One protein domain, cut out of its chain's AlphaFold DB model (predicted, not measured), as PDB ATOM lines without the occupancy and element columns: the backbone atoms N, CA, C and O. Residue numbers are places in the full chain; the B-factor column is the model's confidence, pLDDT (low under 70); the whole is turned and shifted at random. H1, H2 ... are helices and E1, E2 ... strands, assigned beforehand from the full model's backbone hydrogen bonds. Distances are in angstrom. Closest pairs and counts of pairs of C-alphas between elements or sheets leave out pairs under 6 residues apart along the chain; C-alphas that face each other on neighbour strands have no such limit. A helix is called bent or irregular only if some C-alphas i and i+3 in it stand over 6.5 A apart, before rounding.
ATOM      1  N   LYS A  66      27.512  52.314 -37.496       84.56
ATOM      2  CA  LYS A  66      27.392  51.185 -36.557       84.56
ATOM      3  C   LYS A  66      27.234  49.837 -37.266       84.56
ATOM      4  O   LYS A  66      27.773  48.844 -36.797       84.56
ATOM      5  N   GLN A  67      26.504  49.811 -38.380       86.19
ATOM      6  CA  GLN A  67      26.312  48.605 -39.180       86.19
ATOM      7  C   GLN A  67      27.630  48.173 -39.829       86.19
ATOM      8  O   GLN A  67      27.986  47.008 -39.715       86.19
ATOM      9  N   ILE A  68      28.384  49.111 -40.416       87.44
ATOM     10  CA  ILE A  68      29.707  48.839 -41.006       87.44
ATOM     11  C   ILE A  68      30.639  48.208 -39.967       87.44
ATOM     12  O   ILE A  68      31.286  47.207 -40.244       87.44
ATOM     13  N   LEU A  69      30.661  48.747 -38.746       87.31
ATOM     14  CA  LEU A  69      31.504  48.226 -37.669       87.31
ATOM     15  C   LEU A  69      31.149  46.778 -37.294       87.31
ATOM     16  O   LEU A  69      32.034  45.931 -37.187       87.31
ATOM     17  N   VAL A  70      29.856  46.484 -37.127       90.44
ATOM     18  CA  VAL A  70      29.374  45.132 -36.798       90.44
ATOM     19  C   VAL A  70      29.645  44.156 -37.946       90.44
ATOM     20  O   VAL A  70      30.120  43.045 -37.713       90.44
ATOM     21  N   GLU A  71      29.385  44.569 -39.187       90.75
ATOM     22  CA  GLU A  71      29.644  43.756 -40.377       90.75
ATOM     23  C   GLU A  71      31.139  43.485 -40.572       90.75
ATOM     24  O   GLU A  71      31.512  42.361 -40.913       90.75
ATOM     25  N   ASN A  72      32.003  44.468 -40.318       94.31
ATOM     26  CA  ASN A  72      33.454  44.318 -40.403       94.31
ATOM     27  C   ASN A  72      33.969  43.274 -39.404       94.31
ATOM     28  O   ASN A  72      34.725  42.380 -39.789       94.31
ATOM     29  N   GLU A  73      33.525  43.336 -38.147       92.75
ATOM     30  CA  GLU A  73      33.936  42.377 -37.113       92.75
ATOM     31  C   GLU A  73      33.431  40.958 -37.416       92.75
ATOM     32  O   GLU A  73      34.176  39.976 -37.291       92.75
ATOM     33  N   ALA A  74      32.186  40.839 -37.890       93.81
ATOM     34  CA  ALA A  74      31.620  39.571 -38.339       93.81
ATOM     35  C   ALA A  74      32.403  38.996 -39.530       93.81
ATOM     36  O   ALA A  74      32.716  37.804 -39.553       93.81
ATOM     37  N   THR A  75      32.785  39.849 -40.481       93.50
ATOM     38  CA  THR A  75      33.579  39.473 -41.656       93.50
ATOM     39  C   THR A  75      34.950  38.958 -41.231       93.50
ATOM     40  O   THR A  75      35.317  37.834 -41.568       93.50
ATOM     41  N   ILE A  76      35.687  39.713 -40.416       95.69
ATOM     42  CA  ILE A  76      37.000  39.292 -39.909       95.69
ATOM     43  C   ILE A  76      36.902  37.945 -39.186       95.69
ATOM     44  O   ILE A  76      37.721  37.054 -39.421       95.69
ATOM     45  N   SER A  77      35.887  37.778 -38.337       94.75
ATOM     46  CA  SER A  77      35.662  36.539 -37.593       94.75
ATOM     47  C   SER A  77      35.367  35.357 -38.514       94.75
ATOM     48  O   SER A  77      35.940  34.284 -38.325       94.75
ATOM     49  N   PHE A  78      34.530  35.551 -39.535       96.44
ATOM     50  CA  PHE A  78      34.209  34.530 -40.529       96.44
ATOM     51  C   PHE A  78      35.465  34.047 -41.266       96.44
ATOM     52  O   PHE A  78      35.760  32.852 -41.264       96.44
ATOM     53  N   TYR A  79      36.257  34.971 -41.820       97.00
ATOM     54  CA  TYR A  79      37.460  34.624 -42.582       97.00
ATOM     55  C   TYR A  79      38.579  34.052 -41.702       97.00
ATOM     56  O   TYR A  79      39.282  33.136 -42.131       97.00
ATOM     57  N   ARG A  80      38.714  34.512 -40.450       96.69
ATOM     58  CA  ARG A  80      39.624  33.909 -39.462       96.69
ATOM     59  C   ARG A  80      39.228  32.467 -39.154       96.69
ATOM     60  O   ARG A  80      40.087  31.590 -39.131       96.69
ATOM     61  N   ASN A  81      37.943  32.221 -38.903       95.31
ATOM     62  CA  ASN A  81      37.450  30.885 -38.580       95.31
ATOM     63  C   ASN A  81      37.591  29.941 -39.781       95.31
ATOM     64  O   ASN A  81      37.989  28.796 -39.595       95.31
ATOM     65  N   MET A  82      37.339  30.424 -41.000       95.94
ATOM     66  CA  MET A  82      37.571  29.668 -42.233       95.94
ATOM     67  C   MET A  82      39.049  29.293 -42.396       95.94
ATOM     68  O   MET A  82      39.353  28.120 -42.578       95.94
ATOM     69  N   ALA A  83      39.967  30.257 -42.256       96.50
ATOM     70  CA  ALA A  83      41.408  30.001 -42.303       96.50
ATOM     71  C   ALA A  83      41.847  28.977 -41.240       96.50
ATOM     72  O   ALA A  83      42.579  28.035 -41.541       96.50
ATOM     73  N   GLY A  84      41.352  29.124 -40.008       96.56
ATOM     74  CA  GLY A  84      41.608  28.181 -38.921       96.56
ATOM     75  C   GLY A  84      41.061  26.781 -39.205       96.56
ATOM     76  O   GLY A  84      41.760  25.801 -38.967       96.56
ATOM     77  N   ALA A  85      39.851  26.674 -39.757       97.69
ATOM     78  CA  ALA A  85      39.232  25.401 -40.112       97.69
ATOM     79  C   ALA A  85      39.978  24.693 -41.254       97.69
ATOM     80  O   ALA A  85      40.256  23.500 -41.145       97.69
ATOM     81  N   SER A  86      40.357  25.418 -42.311       95.56
ATOM     82  CA  SER A  86      41.171  24.884 -43.412       95.56
ATOM     83  C   SER A  86      42.534  24.402 -42.923       95.56
ATOM     84  O   SER A  86      42.948  23.290 -43.253       95.56
ATOM     85  N   GLY A  87      43.192  25.195 -42.072       95.88
ATOM     86  CA  GLY A  87      44.460  24.818 -41.462       95.88
ATOM     87  C   GLY A  87      44.332  23.589 -40.572       95.88
ATOM     88  O   GLY A  87      45.108  22.645 -40.715       95.88
ATOM     89  N   LEU A  88      43.332  23.555 -39.691       97.31
ATOM     90  CA  LEU A  88      43.083  22.404 -38.829       97.31
ATOM     91  C   LEU A  88      42.819  21.146 -39.661       97.31
ATOM     92  O   LEU A  88      43.418  20.112 -39.381       97.31
ATOM     93  N   PHE A  89      41.989  21.236 -40.702       97.44
ATOM     94  CA  PHE A  89      41.718  20.130 -41.617       97.44
ATOM     95  C   PHE A  89      43.001  19.591 -42.262       97.44
ATOM     96  O   PHE A  89      43.298  18.406 -42.114       97.44
ATOM     97  N   TYR A  90      43.793  20.452 -42.912       96.12
ATOM     98  CA  TYR A  90      45.030  20.038 -43.579       96.12
ATOM     99  C   TYR A  90      45.998  19.356 -42.610       96.12
ATOM    100  O   TYR A  90      46.491  18.265 -42.888       96.12
ATOM    101  N   ASN A  91      46.234  19.969 -41.446       95.69
ATOM    102  CA  ASN A  91      47.157  19.427 -40.451       95.69
ATOM    103  C   ASN A  91      46.632  18.110 -39.861       95.69
ATOM    104  O   ASN A  91      47.406  17.174 -39.690       95.69
ATOM    105  N   SER A  92      45.324  17.997 -39.613       95.81
ATOM    106  CA  SER A  92      44.722  16.764 -39.087       95.81
ATOM    107  C   SER A  92      44.891  15.601 -40.061       95.81
ATOM    108  O   SER A  92      45.245  14.501 -39.646       95.81
ATOM    109  N   VAL A  93      44.688  15.836 -41.362       95.69
ATOM    110  CA  VAL A  93      44.863  14.786 -42.373       95.69
ATOM    111  C   VAL A  93      46.342  14.462 -42.598       95.69
ATOM    112  O   VAL A  93      46.701  13.287 -42.656       95.69
ATOM    113  N   MET A  94      47.214  15.473 -42.665       94.12
ATOM    114  CA  MET A  94      48.647  15.250 -42.871       94.12
ATOM    115  C   MET A  94      49.302  14.506 -41.708       94.12
ATOM    116  O   MET A  94      50.019  13.542 -41.944       94.12
ATOM    117  N   PHE A  95      49.031  14.891 -40.459       92.94
ATOM    118  CA  PHE A  95      49.605  14.206 -39.298       92.94
ATOM    119  C   PHE A  95      48.872  12.911 -38.930       92.94
ATOM    120  O   PHE A  95      49.481  12.026 -38.341       92.94
ATOM    121  N   GLY A  96      47.581  12.789 -39.249       93.94
ATOM    122  CA  GLY A  96      46.786  11.608 -38.906       93.94
ATOM    123  C   GLY A  96      46.896  10.462 -39.912       93.94
ATOM    124  O   GLY A  96      46.902   9.303 -39.510       93.94
ATOM    125  N   ILE A  97      46.967  10.773 -41.210       94.31
ATOM    126  CA  ILE A  97      46.947   9.773 -42.291       94.31
ATOM    127  C   ILE A  97      48.301   9.721 -43.002       94.31
ATOM    128  O   ILE A  97      48.882   8.648 -43.134       94.31
ATOM    129  N   TYR A  98      48.840  10.874 -43.403       93.00
ATOM    130  CA  TYR A  98      50.038  10.967 -44.252       93.00
ATOM    131  C   TYR A  98      51.331  11.275 -43.482       93.00
ATOM    132  O   TYR A  98      52.242  11.897 -44.026       93.00
ATOM    133  N   HIS A  99      51.428  10.859 -42.217       90.38
ATOM    134  CA  HIS A  99      52.538  11.240 -41.336       90.38
ATOM    135  C   HIS A  99      53.929  10.879 -41.895       90.38
ATOM    136  O   HIS A  99      54.852  11.685 -41.794       90.38
ATOM    137  N   ASP A 100      54.056   9.727 -42.560       92.12
ATOM    138  CA  ASP A 100      55.299   9.269 -43.198       92.12
ATOM    139  C   ASP A 100      55.662  10.050 -44.476       92.12
ATOM    140  O   ASP A 100      56.810  10.042 -44.926       92.12
ATOM    141  N   GLU A 101      54.700  10.751 -45.080       89.06
ATOM    142  CA  GLU A 101      54.889  11.520 -46.314       89.06
ATOM    143  C   GLU A 101      55.217  13.000 -46.058       89.06
ATOM    144  O   GLU A 101      55.471  13.758 -47.004       89.06
ATOM    145  N   VAL A 102      55.249  13.436 -44.793       89.94
ATOM    146  CA  VAL A 102      55.535  14.825 -44.418       89.94
ATOM    147  C   VAL A 102      56.987  15.179 -44.752       89.94
ATOM    148  O   VAL A 102      57.935  14.839 -44.049       89.94
ATOM    149  N   ARG A 103      57.166  15.920 -45.847       92.88
ATOM    150  CA  ARG A 103      58.467  16.428 -46.311       92.88
ATOM    151  C   ARG A 103      58.693  17.872 -45.874       92.88
ATOM    152  O   ARG A 103      57.744  18.642 -45.722       92.88
ATOM    153  N   SER A 104      59.958  18.293 -45.801       94.19
ATOM    154  CA  SER A 104      60.342  19.679 -45.475       94.19
ATOM    155  C   SER A 104      59.670  20.726 -46.366       94.19
ATOM    156  O   SER A 104      59.272  21.781 -45.882       94.19
ATOM    157  N   TRP A 105      59.470  20.413 -47.648       94.06
ATOM    158  CA  TRP A 105      58.732  21.270 -48.580       94.06
ATOM    159  C   TRP A 105      57.265  21.493 -48.178       94.06
ATOM    160  O   TRP A 105      56.765  22.612 -48.274       94.06
ATOM    161  N   LEU A 106      56.577  20.455 -47.692       94.62
ATOM    162  CA  LEU A 106      55.181  20.558 -47.253       94.62
ATOM    163  C   LEU A 106      55.072  21.359 -45.959       94.62
ATOM    164  O   LEU A 106      54.173  22.185 -45.824       94.62
ATOM    165  N   MET A 107      56.029  21.186 -45.043       93.88
ATOM    166  CA  MET A 107      56.121  22.019 -43.842       93.88
ATOM    167  C   MET A 107      56.337  23.493 -44.196       93.88
ATOM    168  O   MET A 107      55.649  24.357 -43.658       93.88
ATOM    169  N   PHE A 108      57.237  23.780 -45.143       96.62
ATOM    170  CA  PHE A 108      57.445  25.133 -45.654       96.62
ATOM    171  C   PHE A 108      56.158  25.714 -46.251       96.62
ATOM    172  O   PHE A 108      55.772  26.820 -45.885       96.62
ATOM    173  N   MET A 109      55.463  24.962 -47.110       96.69
ATOM    174  CA  MET A 109      54.203  25.406 -47.714       96.69
ATOM    175  C   MET A 109      53.101  25.648 -46.678       96.69
ATOM    176  O   MET A 109      52.372  26.634 -46.773       96.69
ATOM    177  N   ASN A 110      53.017  24.806 -45.648       96.06
ATOM    178  CA  ASN A 110      52.083  24.994 -44.542       96.06
ATOM    179  C   ASN A 110      52.386  26.289 -43.768       96.06
ATOM    180  O   ASN A 110      51.489  27.100 -43.551       96.06
ATOM    181  N   VAL A 111      53.654  26.540 -43.418       97.44
ATOM    182  CA  VAL A 111      54.079  27.798 -42.772       97.44
ATOM    183  C   VAL A 111      53.816  29.005 -43.675       97.44
ATOM    184  O   VAL A 111      53.354  30.040 -43.198       97.44
ATOM    185  N   PHE A 112      54.055  28.874 -44.980       97.44
ATOM    186  CA  PHE A 112      53.799  29.926 -45.957       97.44
ATOM    187  C   PHE A 112      52.310  30.297 -46.021       97.44
ATOM    188  O   PHE A 112      51.967  31.474 -45.942       97.44
ATOM    189  N   VAL A 113      51.411  29.310 -46.066       97.75
ATOM    190  CA  VAL A 113      49.962  29.550 -46.005       97.75
ATOM    191  C   VAL A 113      49.536  30.180 -44.678       97.75
ATOM    192  O   VAL A 113      48.748  31.126 -44.681       97.75
ATOM    193  N   LEU A 114      50.091  29.732 -43.547       97.75
ATOM    194  CA  LEU A 114      49.827  30.362 -42.250       97.75
ATOM    195  C   LEU A 114      50.251  31.838 -42.243       97.75
ATOM    196  O   LEU A 114      49.511  32.682 -41.737       97.75
ATOM    197  N   ALA A 115      51.392  32.172 -42.853       98.25
ATOM    198  CA  ALA A 115      51.833  33.555 -43.004       98.25
ATOM    199  C   ALA A 115      50.864  34.381 -43.869       98.25
ATOM    200  O   ALA A 115      50.558  35.518 -43.507       98.25
ATOM    201  N   ILE A 116      50.321  33.814 -44.955       97.94
ATOM    202  CA  ILE A 116      49.286  34.472 -45.771       97.94
ATOM    203  C   ILE A 116      48.025  34.731 -44.938       97.94
ATOM    204  O   ILE A 116      47.523  35.855 -44.931       97.94
ATOM    205  N   TYR A 117      47.526  33.739 -44.194       97.94
ATOM    206  CA  TYR A 117      46.345  33.920 -43.346       97.94
ATOM    207  C   TYR A 117      46.541  34.997 -42.284       97.94
ATOM    208  O   TYR A 117      45.670  35.853 -42.116       97.94
ATOM    209  N   LEU A 118      47.682  34.984 -41.592       98.25
ATOM    210  CA  LEU A 118      48.022  36.000 -40.598       98.25
ATOM    211  C   LEU A 118      48.143  37.385 -41.240       98.25
ATOM    212  O   LEU A 118      47.604  38.350 -40.703       98.25
ATOM    213  N   GLY A 119      48.783  37.475 -42.408       97.94
ATOM    214  CA  GLY A 119      48.893  38.708 -43.181       97.94
ATOM    215  C   GLY A 119      47.524  39.273 -43.561       97.94
ATOM    216  O   GLY A 119      47.233  40.428 -43.264       97.94
ATOM    217  N   CYS A 120      46.642  38.456 -44.138       97.44
ATOM    218  CA  CYS A 120      45.290  38.872 -44.510       97.44
ATOM    219  C   CYS A 120      44.443  39.273 -43.297       97.44
ATOM    220  O   CYS A 120      43.740  40.282 -43.346       97.44
ATOM    221  N   TYR A 121      44.525  38.520 -42.197       98.00
ATOM    222  CA  TYR A 121      43.848  38.863 -40.948       98.00
ATOM    223  C   TYR A 121      44.321  40.218 -40.409       98.00
ATOM    224  O   TYR A 121      43.498  41.075 -40.080       98.00
ATOM    225  N   GLN A 122      45.636  40.440 -40.375       97.94
ATOM    226  CA  GLN A 122      46.217  41.695 -39.914       97.94
ATOM    227  C   GLN A 122      45.833  42.867 -40.824       97.94
ATOM    228  O   GLN A 122      45.481  43.932 -40.321       97.94
ATOM    229  N   LEU A 123      45.848  42.671 -42.146       96.69
ATOM    230  CA  LEU A 123      45.441  43.688 -43.115       96.69
ATOM    231  C   LEU A 123      43.969  44.065 -42.957       96.69
ATOM    232  O   LEU A 123      43.674  45.254 -42.864       96.69
ATOM    233  N   MET A 124      43.058  43.087 -42.859       96.75
ATOM    234  CA  MET A 124      41.634  43.368 -42.637       96.75
ATOM    235  C   MET A 124      41.420  44.155 -41.347       96.75
ATOM    236  O   MET A 124      40.729  45.165 -41.375       96.75
ATOM    237  N   ARG A 125      42.058  43.751 -40.241       96.75
ATOM    238  CA  ARG A 125      41.960  44.471 -38.960       96.75
ATOM    239  C   ARG A 125      42.541  45.874 -39.003       96.75
ATOM    240  O   ARG A 125      42.060  46.750 -38.293       96.75
ATOM    241  N   TYR A 126      43.604  46.068 -39.774       96.81
ATOM    242  CA  TYR A 126      44.248  47.364 -39.895       96.81
ATOM    243  C   TYR A 126      43.367  48.350 -40.666       96.81
ATOM    244  O   TYR A 126      43.142  49.460 -40.192       96.81
ATOM    245  N   ILE A 127      42.827  47.940 -41.818       93.56
ATOM    246  CA  ILE A 127      42.031  48.830 -42.677       93.56
ATOM    247  C   ILE A 127      40.615  49.077 -42.140       93.56
ATOM    248  O   ILE A 127      40.050  50.134 -42.406       93.56
ATOM    249  N   SER A 128      40.045  48.147 -41.368       94.94
ATOM    250  CA  SER A 128      38.712  48.295 -40.764       94.94
ATOM    251  C   SER A 128      38.732  48.836 -39.331       94.94
ATOM    252  O   SER A 128      37.711  48.795 -38.645       94.94
ATOM    253  N   ARG A 129      39.885  49.314 -38.841       94.25
ATOM    254  CA  ARG A 129      40.032  49.768 -37.455       94.25
ATOM    255  C   ARG A 129      39.123  50.977 -37.173       94.25
ATOM    256  O   ARG A 129      39.321  52.020 -37.797       94.25
ATOM    257  N   PRO A 130      38.201  50.892 -36.196       92.50
ATOM    258  CA  PRO A 130      37.346  52.016 -35.844       92.50
ATOM    259  C   PRO A 130      38.097  53.070 -35.019       92.50
ATOM    260  O   PRO A 130      38.977  52.747 -34.213       92.50
ATOM    261  N   THR A 131      37.698  54.328 -35.185       91.69
ATOM    262  CA  THR A 131      38.196  55.480 -34.425       91.69
ATOM    263  C   THR A 131      37.087  56.039 -33.540       91.69
ATOM    264  O   THR A 131      35.977  56.318 -34.003       91.69
ATOM    265  N   TYR A 132      37.398  56.229 -32.259       90.62
ATOM    266  CA  TYR A 132      36.480  56.754 -31.250       90.62
ATOM    267  C   TYR A 132      36.965  58.103 -30.715       90.62
ATOM    268  O   TYR A 132      38.161  58.380 -30.688       90.62
ATOM    269  N   SER A 133      36.017  58.930 -30.286       88.56
ATOM    270  CA  SER A 133      36.247  60.174 -29.551       88.56
ATOM    271  C   SER A 133      36.706  59.892 -28.118       88.56
ATOM    272  O   SER A 133      36.465  58.807 -27.590       88.56
ATOM    273  N   GLU A 134      37.277  60.898 -27.455       90.44
ATOM    274  CA  GLU A 134      37.600  60.880 -26.019       90.44
ATOM    275  C   GLU A 134      36.370  60.570 -25.145       90.44
ATOM    276  O   GLU A 134      36.488  59.967 -24.084       90.44
ATOM    277  N   LEU A 135      35.170  60.908 -25.632       87.81
ATOM    278  CA  LEU A 135      33.884  60.601 -24.993       87.81
ATOM    279  C   LEU A 135      33.347  59.191 -25.323       87.81
ATOM    280  O   LEU A 135      32.211  58.870 -24.982       87.81
ATOM    281  N   GLY A 136      34.108  58.358 -26.041       83.62
ATOM    282  CA  GLY A 136      33.701  57.008 -26.456       83.62
ATOM    283  C   GLY A 136      32.707  56.963 -27.625       83.62
ATOM    284  O   GLY A 136      32.205  55.896 -27.980       83.62
ATOM    285  N   LEU A 137      32.413  58.105 -28.251       82.50
ATOM    286  CA  LEU A 137      31.537  58.181 -29.421       82.50
ATOM    287  C   LEU A 137      32.276  57.718 -30.683       82.50
ATOM    288  O   LEU A 137      33.414  58.116 -30.915       82.50
ATOM    289  N   LEU A 138      31.626  56.895 -31.509       83.31
ATOM    290  CA  LEU A 138      32.189  56.423 -32.778       83.31
ATOM    291  C   LEU A 138      32.326  57.595 -33.765       83.31
ATOM    292  O   LEU A 138      31.315  58.175 -34.159       83.31
ATOM    293  N   ILE A 139      33.562  57.919 -34.157       87.81
ATOM    294  CA  ILE A 139      33.878  58.970 -35.139       87.81
ATOM    295  C   ILE A 139      33.937  58.370 -36.545       87.81
ATOM    296  O   ILE A 139      33.328  58.903 -37.467       87.81
ATOM    297  N   ASP A 140      34.652  57.254 -36.697       88.75
ATOM    298  CA  ASP A 140      34.864  56.584 -37.979       88.75
ATOM    299  C   ASP A 140      34.783  55.061 -37.784       88.75
ATOM    300  O   ASP A 140      35.502  54.527 -36.934       88.75
ATOM    301  N   PRO A 141      33.917  54.340 -38.517       87.12
ATOM    302  CA  PRO A 141      33.864  52.880 -38.465       87.12
ATOM    303  C   PRO A 141      35.060  52.180 -39.133       87.12
ATOM    304  O   PRO A 141      35.170  50.961 -39.006       87.12
ATOM    305  N   GLY A 142      35.935  52.913 -39.831       92.12
ATOM    306  CA  GLY A 142      37.000  52.354 -40.659       92.12
ATOM    307  C   GLY A 142      36.497  51.954 -42.050       92.12
ATOM    308  O   GLY A 142      35.342  52.191 -42.416       92.12
ATOM    309  N   LEU A 143      37.365  51.333 -42.854       91.25
ATOM    310  CA  LEU A 143      37.002  50.892 -44.201       91.25
ATOM    311  C   LEU A 143      35.957  49.765 -44.147       91.25
ATOM    312  O   LEU A 143      36.163  48.761 -43.464       91.25
ATOM    313  N   ASP A 144      34.863  49.897 -44.903       92.00
ATOM    314  CA  ASP A 144      33.886  48.815 -45.092       92.00
ATOM    315  C   ASP A 144      34.519  47.680 -45.918       92.00
ATOM    316  O   ASP A 144      34.817  47.835 -47.106       92.00
ATOM    317  N   LEU A 145      34.730  46.523 -45.284       91.88
ATOM    318  CA  LEU A 145      35.307  45.331 -45.917       91.88
ATOM    319  C   LEU A 145      34.350  44.669 -46.922       91.88
ATOM    320  O   LEU A 145      34.778  43.846 -47.735       91.88
ATOM    321  N   ASN A 146      33.062  45.004 -46.865       90.75
ATOM    322  CA  ASN A 146      31.995  44.468 -47.707       90.75
ATOM    323  C   ASN A 146      31.509  45.467 -48.758       90.75
ATOM    324  O   ASN A 146      30.451  45.265 -49.348       90.75
ATOM    325  N   MET A 147      32.274  46.529 -48.996       87.62
ATOM    326  CA  MET A 147      32.032  47.449 -50.099       87.62
ATOM    327  C   MET A 147      32.418  46.809 -51.439       87.62
ATOM    328  O   MET A 147      33.543  46.327 -51.589       87.62
ATOM    329  N   GLU A 148      31.502  46.866 -52.410       84.69
ATOM    330  CA  GLU A 148      31.728  46.376 -53.774       84.69
ATOM    331  C   GLU A 148      32.894  47.110 -54.450       84.69
ATOM    332  O   GLU A 148      32.968  48.343 -54.426       84.69
ATOM    333  N   GLY A 149      33.829  46.359 -55.036       81.38
ATOM    334  CA  GLY A 149      35.044  46.898 -55.651       81.38
ATOM    335  C   GLY A 149      36.051  47.492 -54.656       81.38
ATOM    336  O   GLY A 149      36.983  48.187 -55.067       81.38
ATOM    337  N   GLY A 150      35.864  47.269 -53.352       86.94
ATOM    338  CA  GLY A 150      36.755  47.746 -52.300       86.94
ATOM    339  C   GLY A 150      37.972  46.844 -52.066       86.94
ATOM    340  O   GLY A 150      37.999  45.671 -52.429       86.94
ATOM    341  N   MET A 151      38.973  47.368 -51.349       88.12
ATOM    342  CA  MET A 151      40.172  46.603 -50.954       88.12
ATOM    343  C   MET A 151      39.846  45.329 -50.158       88.12
ATOM    344  O   MET A 151      40.590  44.351 -50.228       88.12
ATOM    345  N   GLY A 152      38.734  45.330 -49.412       91.69
ATOM    346  CA  GLY A 152      38.278  44.176 -48.640       91.69
ATOM    347  C   GLY A 152      37.993  42.948 -49.505       91.69
ATOM    348  O   GLY A 152      38.313  41.840 -49.089       91.69
ATOM    349  N   GLU A 153      37.470  43.118 -50.722       92.69
ATOM    350  CA  GLU A 153      37.205  42.000 -51.640       92.69
ATOM    351  C   GLU A 153      38.484  41.270 -52.025       92.69
ATOM    352  O   GLU A 153      38.561  40.056 -51.888       92.69
ATOM    353  N   HIS A 154      39.530  42.009 -52.394       93.06
ATOM    354  CA  HIS A 154      40.808  41.406 -52.763       93.06
ATOM    355  C   HIS A 154      41.431  40.612 -51.613       93.06
ATOM    356  O   HIS A 154      41.991  39.542 -51.839       93.06
ATOM    357  N   ILE A 155      41.319  41.100 -50.375       95.88
ATOM    358  CA  ILE A 155      41.845  40.373 -49.215       95.88
ATOM    359  C   ILE A 155      41.010  39.112 -48.947       95.88
ATOM    360  O   ILE A 155      41.579  38.049 -48.702       95.88
ATOM    361  N   LYS A 156      39.677  39.201 -49.050       95.81
ATOM    362  CA  LYS A 156      38.765  38.054 -48.917       95.81
ATOM    363  C   LYS A 156      39.050  36.978 -49.970       95.81
ATOM    364  O   LYS A 156      39.183  35.809 -49.609       95.81
ATOM    365  N   ASP A 157      39.242  37.376 -51.226       95.38
ATOM    366  CA  ASP A 157      39.587  36.478 -52.334       95.38
ATOM    367  C   ASP A 157      40.891  35.721 -52.061       95.38
ATOM    368  O   ASP A 157      40.964  34.512 -52.281       95.38
ATOM    369  N   ILE A 158      41.911  36.402 -51.523       97.06
ATOM    370  CA  ILE A 158      43.182  35.767 -51.151       97.06
ATOM    371  C   ILE A 158      42.956  34.707 -50.067       97.06
ATOM    372  O   ILE A 158      43.486  33.602 -50.183       97.06
ATOM    373  N   VAL A 159      42.163  35.001 -49.029       97.38
ATOM    374  CA  VAL A 159      41.881  34.029 -47.957       97.38
ATOM    375  C   VAL A 159      41.110  32.821 -48.497       97.38
ATOM    376  O   VAL A 159      41.472  31.692 -48.168       97.38
ATOM    377  N   ILE A 160      40.099  33.029 -49.350       97.00
ATOM    378  CA  ILE A 160      39.312  31.942 -49.966       97.00
ATOM    379  C   ILE A 160      40.197  31.072 -50.849       97.00
ATOM    380  O   ILE A 160      40.215  29.854 -50.691       97.00
ATOM    381  N   LEU A 161      40.964  31.685 -51.748       97.56
ATOM    382  CA  LEU A 161      41.874  30.970 -52.634       97.56
ATOM    383  C   LEU A 161      42.889  30.144 -51.837       97.56
ATOM    384  O   LEU A 161      43.131  28.980 -52.152       97.56
ATOM    385  N   THR A 162      43.442  30.728 -50.775       97.56
ATOM    386  CA  THR A 162      44.394  30.046 -49.895       97.56
ATOM    387  C   THR A 162      43.727  28.884 -49.153       97.56
ATOM    388  O   THR A 162      44.303  27.808 -49.085       97.56
ATOM    389  N   ALA A 163      42.497  29.049 -48.651       97.69
ATOM    390  CA  ALA A 163      41.694  27.977 -48.047       97.69
ATOM    391  C   ALA A 163      41.416  26.817 -49.005       97.69
ATOM    392  O   ALA A 163      41.592  25.657 -48.628       97.69
ATOM    393  N   ILE A 164      41.051  27.117 -50.252       97.06
ATOM    394  CA  ILE A 164      40.860  26.101 -51.290       97.06
ATOM    395  C   ILE A 164      42.175  25.368 -51.550       97.06
ATOM    396  O   ILE A 164      42.191  24.138 -51.528       97.06
ATOM    397  N   ALA A 165      43.279  26.096 -51.743       97.12
ATOM    398  CA  ALA A 165      44.595  25.503 -51.962       97.12
ATOM    399  C   ALA A 165      45.018  24.614 -50.782       97.12
ATOM    400  O   ALA A 165      45.480  23.500 -50.998       97.12
ATOM    401  N   HIS A 166      44.797  25.056 -49.541       96.38
ATOM    402  CA  HIS A 166      45.177  24.315 -48.336       96.38
ATOM    403  C   HIS A 166      44.386  23.012 -48.190       96.38
ATOM    404  O   HIS A 166      44.976  21.971 -47.927       96.38
ATOM    405  N   ILE A 167      43.071  23.033 -48.432       96.94
ATOM    406  CA  ILE A 167      42.221  21.831 -48.369       96.94
ATOM    407  C   ILE A 167      42.555  20.860 -49.510       96.94
ATOM    408  O   ILE A 167      42.711  19.661 -49.287       96.94
ATOM    409  N   THR A 168      42.679  21.365 -50.739       95.19
ATOM    410  CA  THR A 168      42.900  20.524 -51.928       95.19
ATOM    411  C   THR A 168      44.331  19.999 -52.035       95.19
ATOM    412  O   THR A 168      44.535  18.925 -52.599       95.19
ATOM    413  N   ALA A 169      45.315  20.666 -51.423       95.00
ATOM    414  CA  ALA A 169      46.700  20.195 -51.358       95.00
ATOM    415  C   ALA A 169      46.856  18.830 -50.672       95.00
ATOM    416  O   ALA A 169      47.832  18.133 -50.933       95.00
ATOM    417  N   VAL A 170      45.887  18.418 -49.845       93.62
ATOM    418  CA  VAL A 170      45.836  17.059 -49.282       93.62
ATOM    419  C   VAL A 170      45.646  16.002 -50.373       93.62
ATOM    420  O   VAL A 170      46.167  14.900 -50.260       93.62
ATOM    421  N   MET A 171      44.905  16.323 -51.438       92.06
ATOM    422  CA  MET A 171      44.648  15.395 -52.541       92.06
ATOM    423  C   MET A 171      45.832  15.311 -53.505       92.06
ATOM    424  O   MET A 171      46.092  14.256 -54.077       92.06
ATOM    425  N   SER A 172      46.510  16.435 -53.747       92.50
ATOM    426  CA  SER A 172      47.643  16.492 -54.666       92.50
ATOM    427  C   SER A 172      48.520  17.716 -54.428       92.50
ATOM    428  O   SER A 172      48.035  18.842 -54.315       92.50
ATOM    429  N   ASN A 173      49.836  17.517 -54.487       90.69
ATOM    430  CA  ASN A 173      50.816  18.598 -54.360       90.69
ATOM    431  C   ASN A 173      50.744  19.635 -55.495       90.69
ATOM    432  O   ASN A 173      51.248  20.744 -55.338       90.69
ATOM    433  N   TYR A 174      50.104  19.329 -56.625       93.44
ATOM    434  CA  TYR A 174      49.924  20.319 -57.690       93.44
ATOM    435  C   TYR A 174      48.982  21.460 -57.285       93.44
ATOM    436  O   TYR A 174      49.094  22.553 -57.831       93.44
ATOM    437  N   PHE A 175      48.102  21.264 -56.296       95.00
ATOM    438  CA  PHE A 175      47.183  22.315 -55.852       95.00
ATOM    439  C   PHE A 175      47.880  23.483 -55.143       95.00
ATOM    440  O   PHE A 175      47.321  24.578 -55.102       95.00
ATOM    441  N   TRP A 176      49.135  23.323 -54.707       95.44
ATOM    442  CA  TRP A 176      49.966  24.453 -54.272       95.44
ATOM    443  C   TRP A 176      50.143  25.507 -55.371       95.44
ATOM    444  O   TRP A 176      50.313  26.687 -55.066       95.44
ATOM    445  N   LEU A 177      50.037  25.116 -56.648       94.88
ATOM    446  CA  LEU A 177      50.130  26.044 -57.775       94.88
ATOM    447  C   LEU A 177      49.000  27.083 -57.790       94.88
ATOM    448  O   LEU A 177      49.189  28.164 -58.343       94.88
ATOM    449  N   LEU A 178      47.861  26.811 -57.141       94.50
ATOM    450  CA  LEU A 178      46.779  27.788 -56.989       94.50
ATOM    451  C   LEU A 178      47.249  29.063 -56.276       94.50
ATOM    452  O   LEU A 178      46.748  30.146 -56.571       94.50
ATOM    453  N   LEU A 179      48.254  28.968 -55.398       95.44
ATOM    454  CA  LEU A 179      48.810  30.132 -54.709       95.44
ATOM    455  C   LEU A 179      49.494  31.118 -55.664       95.44
ATOM    456  O   LEU A 179      49.540  32.302 -55.348       95.44
ATOM    457  N   PHE A 180      49.945  30.691 -56.853       94.75
ATOM    458  CA  PHE A 180      50.480  31.607 -57.873       94.75
ATOM    459  C   PHE A 180      49.416  32.544 -58.465       94.75
ATOM    460  O   PHE A 180      49.764  33.580 -59.035       94.75
ATOM    461  N   LEU A 181      48.123  32.256 -58.278       94.94
ATOM    462  CA  LEU A 181      47.064  33.190 -58.661       94.94
ATOM    463  C   LEU A 181      47.081  34.462 -57.798       94.94
ATOM    464  O   LEU A 181      46.669  35.515 -58.282       94.94
ATOM    465  N   ILE A 182      47.618  34.410 -56.572       94.19
ATOM    466  CA  ILE A 182      47.774  35.584 -55.697       94.19
ATOM    467  C   ILE A 182      48.730  36.620 -56.320       94.19
ATOM    468  O   ILE A 182      48.289  37.744 -56.581       94.19
ATOM    469  N   PRO A 183      50.011  36.298 -56.615       93.69
ATOM    470  CA  PRO A 183      50.915  37.247 -57.255       93.69
ATOM    471  C   PRO A 183      50.463  37.616 -58.669       93.69
ATOM    472  O   PRO A 183      50.609  38.774 -59.052       93.69
ATOM    473  N   ALA A 184      49.849  36.699 -59.426       93.56
ATOM    474  CA  ALA A 184      49.286  37.029 -60.737       93.56
ATOM    475  C   ALA A 184      48.181  38.096 -60.632       93.56
ATOM    476  O   ALA A 184      48.165  39.064 -61.396       93.56
ATOM    477  N   ARG A 185      47.282  37.970 -59.647       90.50
ATOM    478  CA  ARG A 185      46.227  38.953 -59.382       90.50
ATOM    479  C   ARG A 185      46.797  40.291 -58.918       90.50
ATOM    480  O   ARG A 185      46.344  41.328 -59.400       90.50
ATOM    481  N   ALA A 186      47.789  40.276 -58.030       89.50
ATOM    482  CA  ALA A 186      48.468  41.486 -57.571       89.50
ATOM    483  C   ALA A 186      49.159  42.216 -58.733       89.50
ATOM    484  O   ALA A 186      48.983  43.422 -58.898       89.50
ATOM    485  N   PHE A 187      49.866  41.473 -59.590       92.31
ATOM    486  CA  PHE A 187      50.487  42.013 -60.794       92.31
ATOM    487  C   PHE A 187      49.449  42.627 -61.736       92.31
ATOM    488  O   PHE A 187      49.630  43.754 -62.182       92.31
ATOM    489  N   TRP A 188      48.327  41.946 -61.983       89.38
ATOM    490  CA  TRP A 188      47.239  42.477 -62.810       89.38
ATOM    491  C   TRP A 188      46.658  43.789 -62.266       89.38
ATOM    492  O   TRP A 188      46.344  44.700 -63.033       89.38
ATOM    493  N   LEU A 189      46.526  43.906 -60.940       86.44
ATOM    494  CA  LEU A 189      46.043  45.123 -60.292       86.44
ATOM    495  C   LEU A 189      47.041  46.281 -60.462       86.44
ATOM    496  O   LEU A 189      46.644  47.379 -60.850       86.44
ATOM    497  N   ILE A 190      48.333  46.027 -60.234       88.12
ATOM    498  CA  ILE A 190      49.413  47.011 -60.427       88.12
ATOM    499  C   ILE A 190      49.509  47.423 -61.899       88.12
ATOM    500  O   ILE A 190      49.636  48.609 -62.205       88.12
ATOM    501  N   TRP A 191      49.404  46.456 -62.810       87.75
ATOM    502  CA  TRP A 191      49.450  46.692 -64.245       87.75
ATOM    503  C   TRP A 191      48.355  47.662 -64.680       87.75
ATOM    504  O   TRP A 191      48.651  48.680 -65.293       87.75
ATOM    505  N   LYS A 192      47.098  47.404 -64.306       84.50
ATOM    506  CA  LYS A 192      45.973  48.262 -64.704       84.50
ATOM    507  C   LYS A 192      45.955  49.623 -64.014       84.50
ATOM    508  O   LYS A 192      45.531  50.592 -64.632       84.50
ATOM    509  N   ASN A 193      46.373  49.695 -62.751       84.06
ATOM    510  CA  ASN A 193      46.199  50.908 -61.949       84.06
ATOM    511  C   ASN A 193      47.412  51.846 -61.986       84.06
ATOM    512  O   ASN A 193      47.236  53.047 -61.804       84.06
ATOM    513  N   LEU A 194      48.627  51.324 -62.195       84.50
ATOM    514  CA  LEU A 194      49.855  52.126 -62.219       84.50
ATOM    515  C   LEU A 194      50.567  52.067 -63.571       84.50
ATOM    516  O   LEU A 194      50.825  53.110 -64.163       84.50
ATOM    517  N   LEU A 195      50.896  50.867 -64.059       83.88
ATOM    518  CA  LEU A 195      51.823  50.728 -65.188       83.88
ATOM    519  C   LEU A 195      51.186  51.095 -66.527       83.88
ATOM    520  O   LEU A 195      51.767  51.868 -67.278       83.88
ATOM    521  N   ALA A 196      49.996  50.576 -66.827       85.62
ATOM    522  CA  ALA A 196      49.335  50.822 -68.102       85.62
ATOM    523  C   ALA A 196      48.972  52.306 -68.296       85.62
ATOM    524  O   ALA A 196      49.317  52.840 -69.347       85.62
ATOM    525  N   PRO A 197      48.389  53.022 -67.310       85.44
ATOM    526  CA  PRO A 197      48.157  54.458 -67.450       85.44
ATOM    527  C   PRO A 197      49.450  55.268 -67.585       85.44
ATOM    528  O   PRO A 197      49.446  56.293 -68.248       85.44
ATOM    529  N   TRP A 198      50.550  54.840 -66.962       84.06
ATOM    530  CA  TRP A 198      51.833  55.539 -67.073       84.06
ATOM    531  C   TRP A 198      52.526  55.296 -68.425       84.06
ATOM    532  O   TRP A 198      53.097  56.219 -68.992       84.06
ATOM    533  N   LEU A 199      52.458  54.070 -68.956       85.00
ATOM    534  CA  LEU A 199      53.097  53.677 -70.219       85.00
ATOM    535  C   LEU A 199      52.302  54.096 -71.460       85.00
ATOM    536  O   LEU A 199      52.897  54.410 -72.486       85.00
TER     537      LEU A 199
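Overview. This is residues 66 to 199 of the 225 residues of the protein "Hypothetical protein" of Pieris macdunnoughi (UniProt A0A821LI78). Three long helices, H1, H2 and H3, lie side by side in an up-and-down bundle, and a fourth, H4, folds back from the end of H3 and spreads away from the bundle, making a narrow V with H3. A loop with the short strand E1 lies past one end of the bundle, close to where H1 begins. The printed part has 134 residues, with four named helices and one named strand in the order H1, H2, E1, H3, H4, and its class is mostly helix. The whole is loose, with a radius of gyration of the C-alphas of 17.9 A, and spans 58 by 45 by 21 A.

Along the chain. H1, residues 66 to 96, is the longest helix by residues; it begins at C-alpha 66 (27.392, 51.185, -36.557) and measures 44.1 A from first to last C-alpha. H2, residues 104 to 127, measures 34.5 A. E1, residues 138 to 140, measures 5.9 A. H3, residues 151 to 168, begins at C-alpha 151 (40.172, 46.603, -50.954) and measures 26.2 A. H4, residues 173 to 199, measures 38.6 A and ends at C-alpha 199 (53.097, 53.677, -70.219). H4 is irregular, but only just: C-alphas 193 and 196 are 6.9 A apart. It has a kink of 41 degrees near residue 192.

Arrangement. H1, H2 and H3 form a bundle, up and down, each running against the one before it in the chain. H1 and H2, a helical hairpin, touch at a shallow tilt of 7 degrees, opposite ways; their closest C-alphas, of Ala 83 and Tyr 117, are 6.4 A apart. H1 touches H2 with residues 76 to 87 alone, and H2 touches H1 with residues 114 to 125 alone. H3 is the hub, touching three helices. It touches H1 at a shallow tilt of 18 degrees, the same way, closest at the C-alphas of Ser 86 and Ala 163, 5.6 A. It touches H2 at a shallow tilt of 23 degrees, opposite ways, closest at the C-alphas of Cys 120 and Ile 155, 6.0 A. H3 and H4, also a helical hairpin, touch at a shallow tilt of 22 degrees, opposite ways; H4 does so with residues 175 to 182 alone, and the closest C-alphas, of Ala 165 and Phe 175, are 5.7 A apart. H2 and H4 are close but not clearly touching, and H1 and H4 are apart. E1 pairs with no named strand, but its residues 138 to 140 pair antiparallel with residues 131 to 132; it is near H1. In H1, H2 and H3 every O i to N i+4 pair is within hydrogen-bond range; in H4 14 of 23 are.

Size, cuts and confidence. The outline is flat, and the two C-alphas farthest apart, of Asp 100 and Leu 135, are 58.5 A apart. The printed part has no cut. The link from H3 to H4 is tight, and those from H1 to H2, H2 to E1 and E1 to H3 are short. The mean pLDDT of the printed part is 92.9, and no printed residue is under 70.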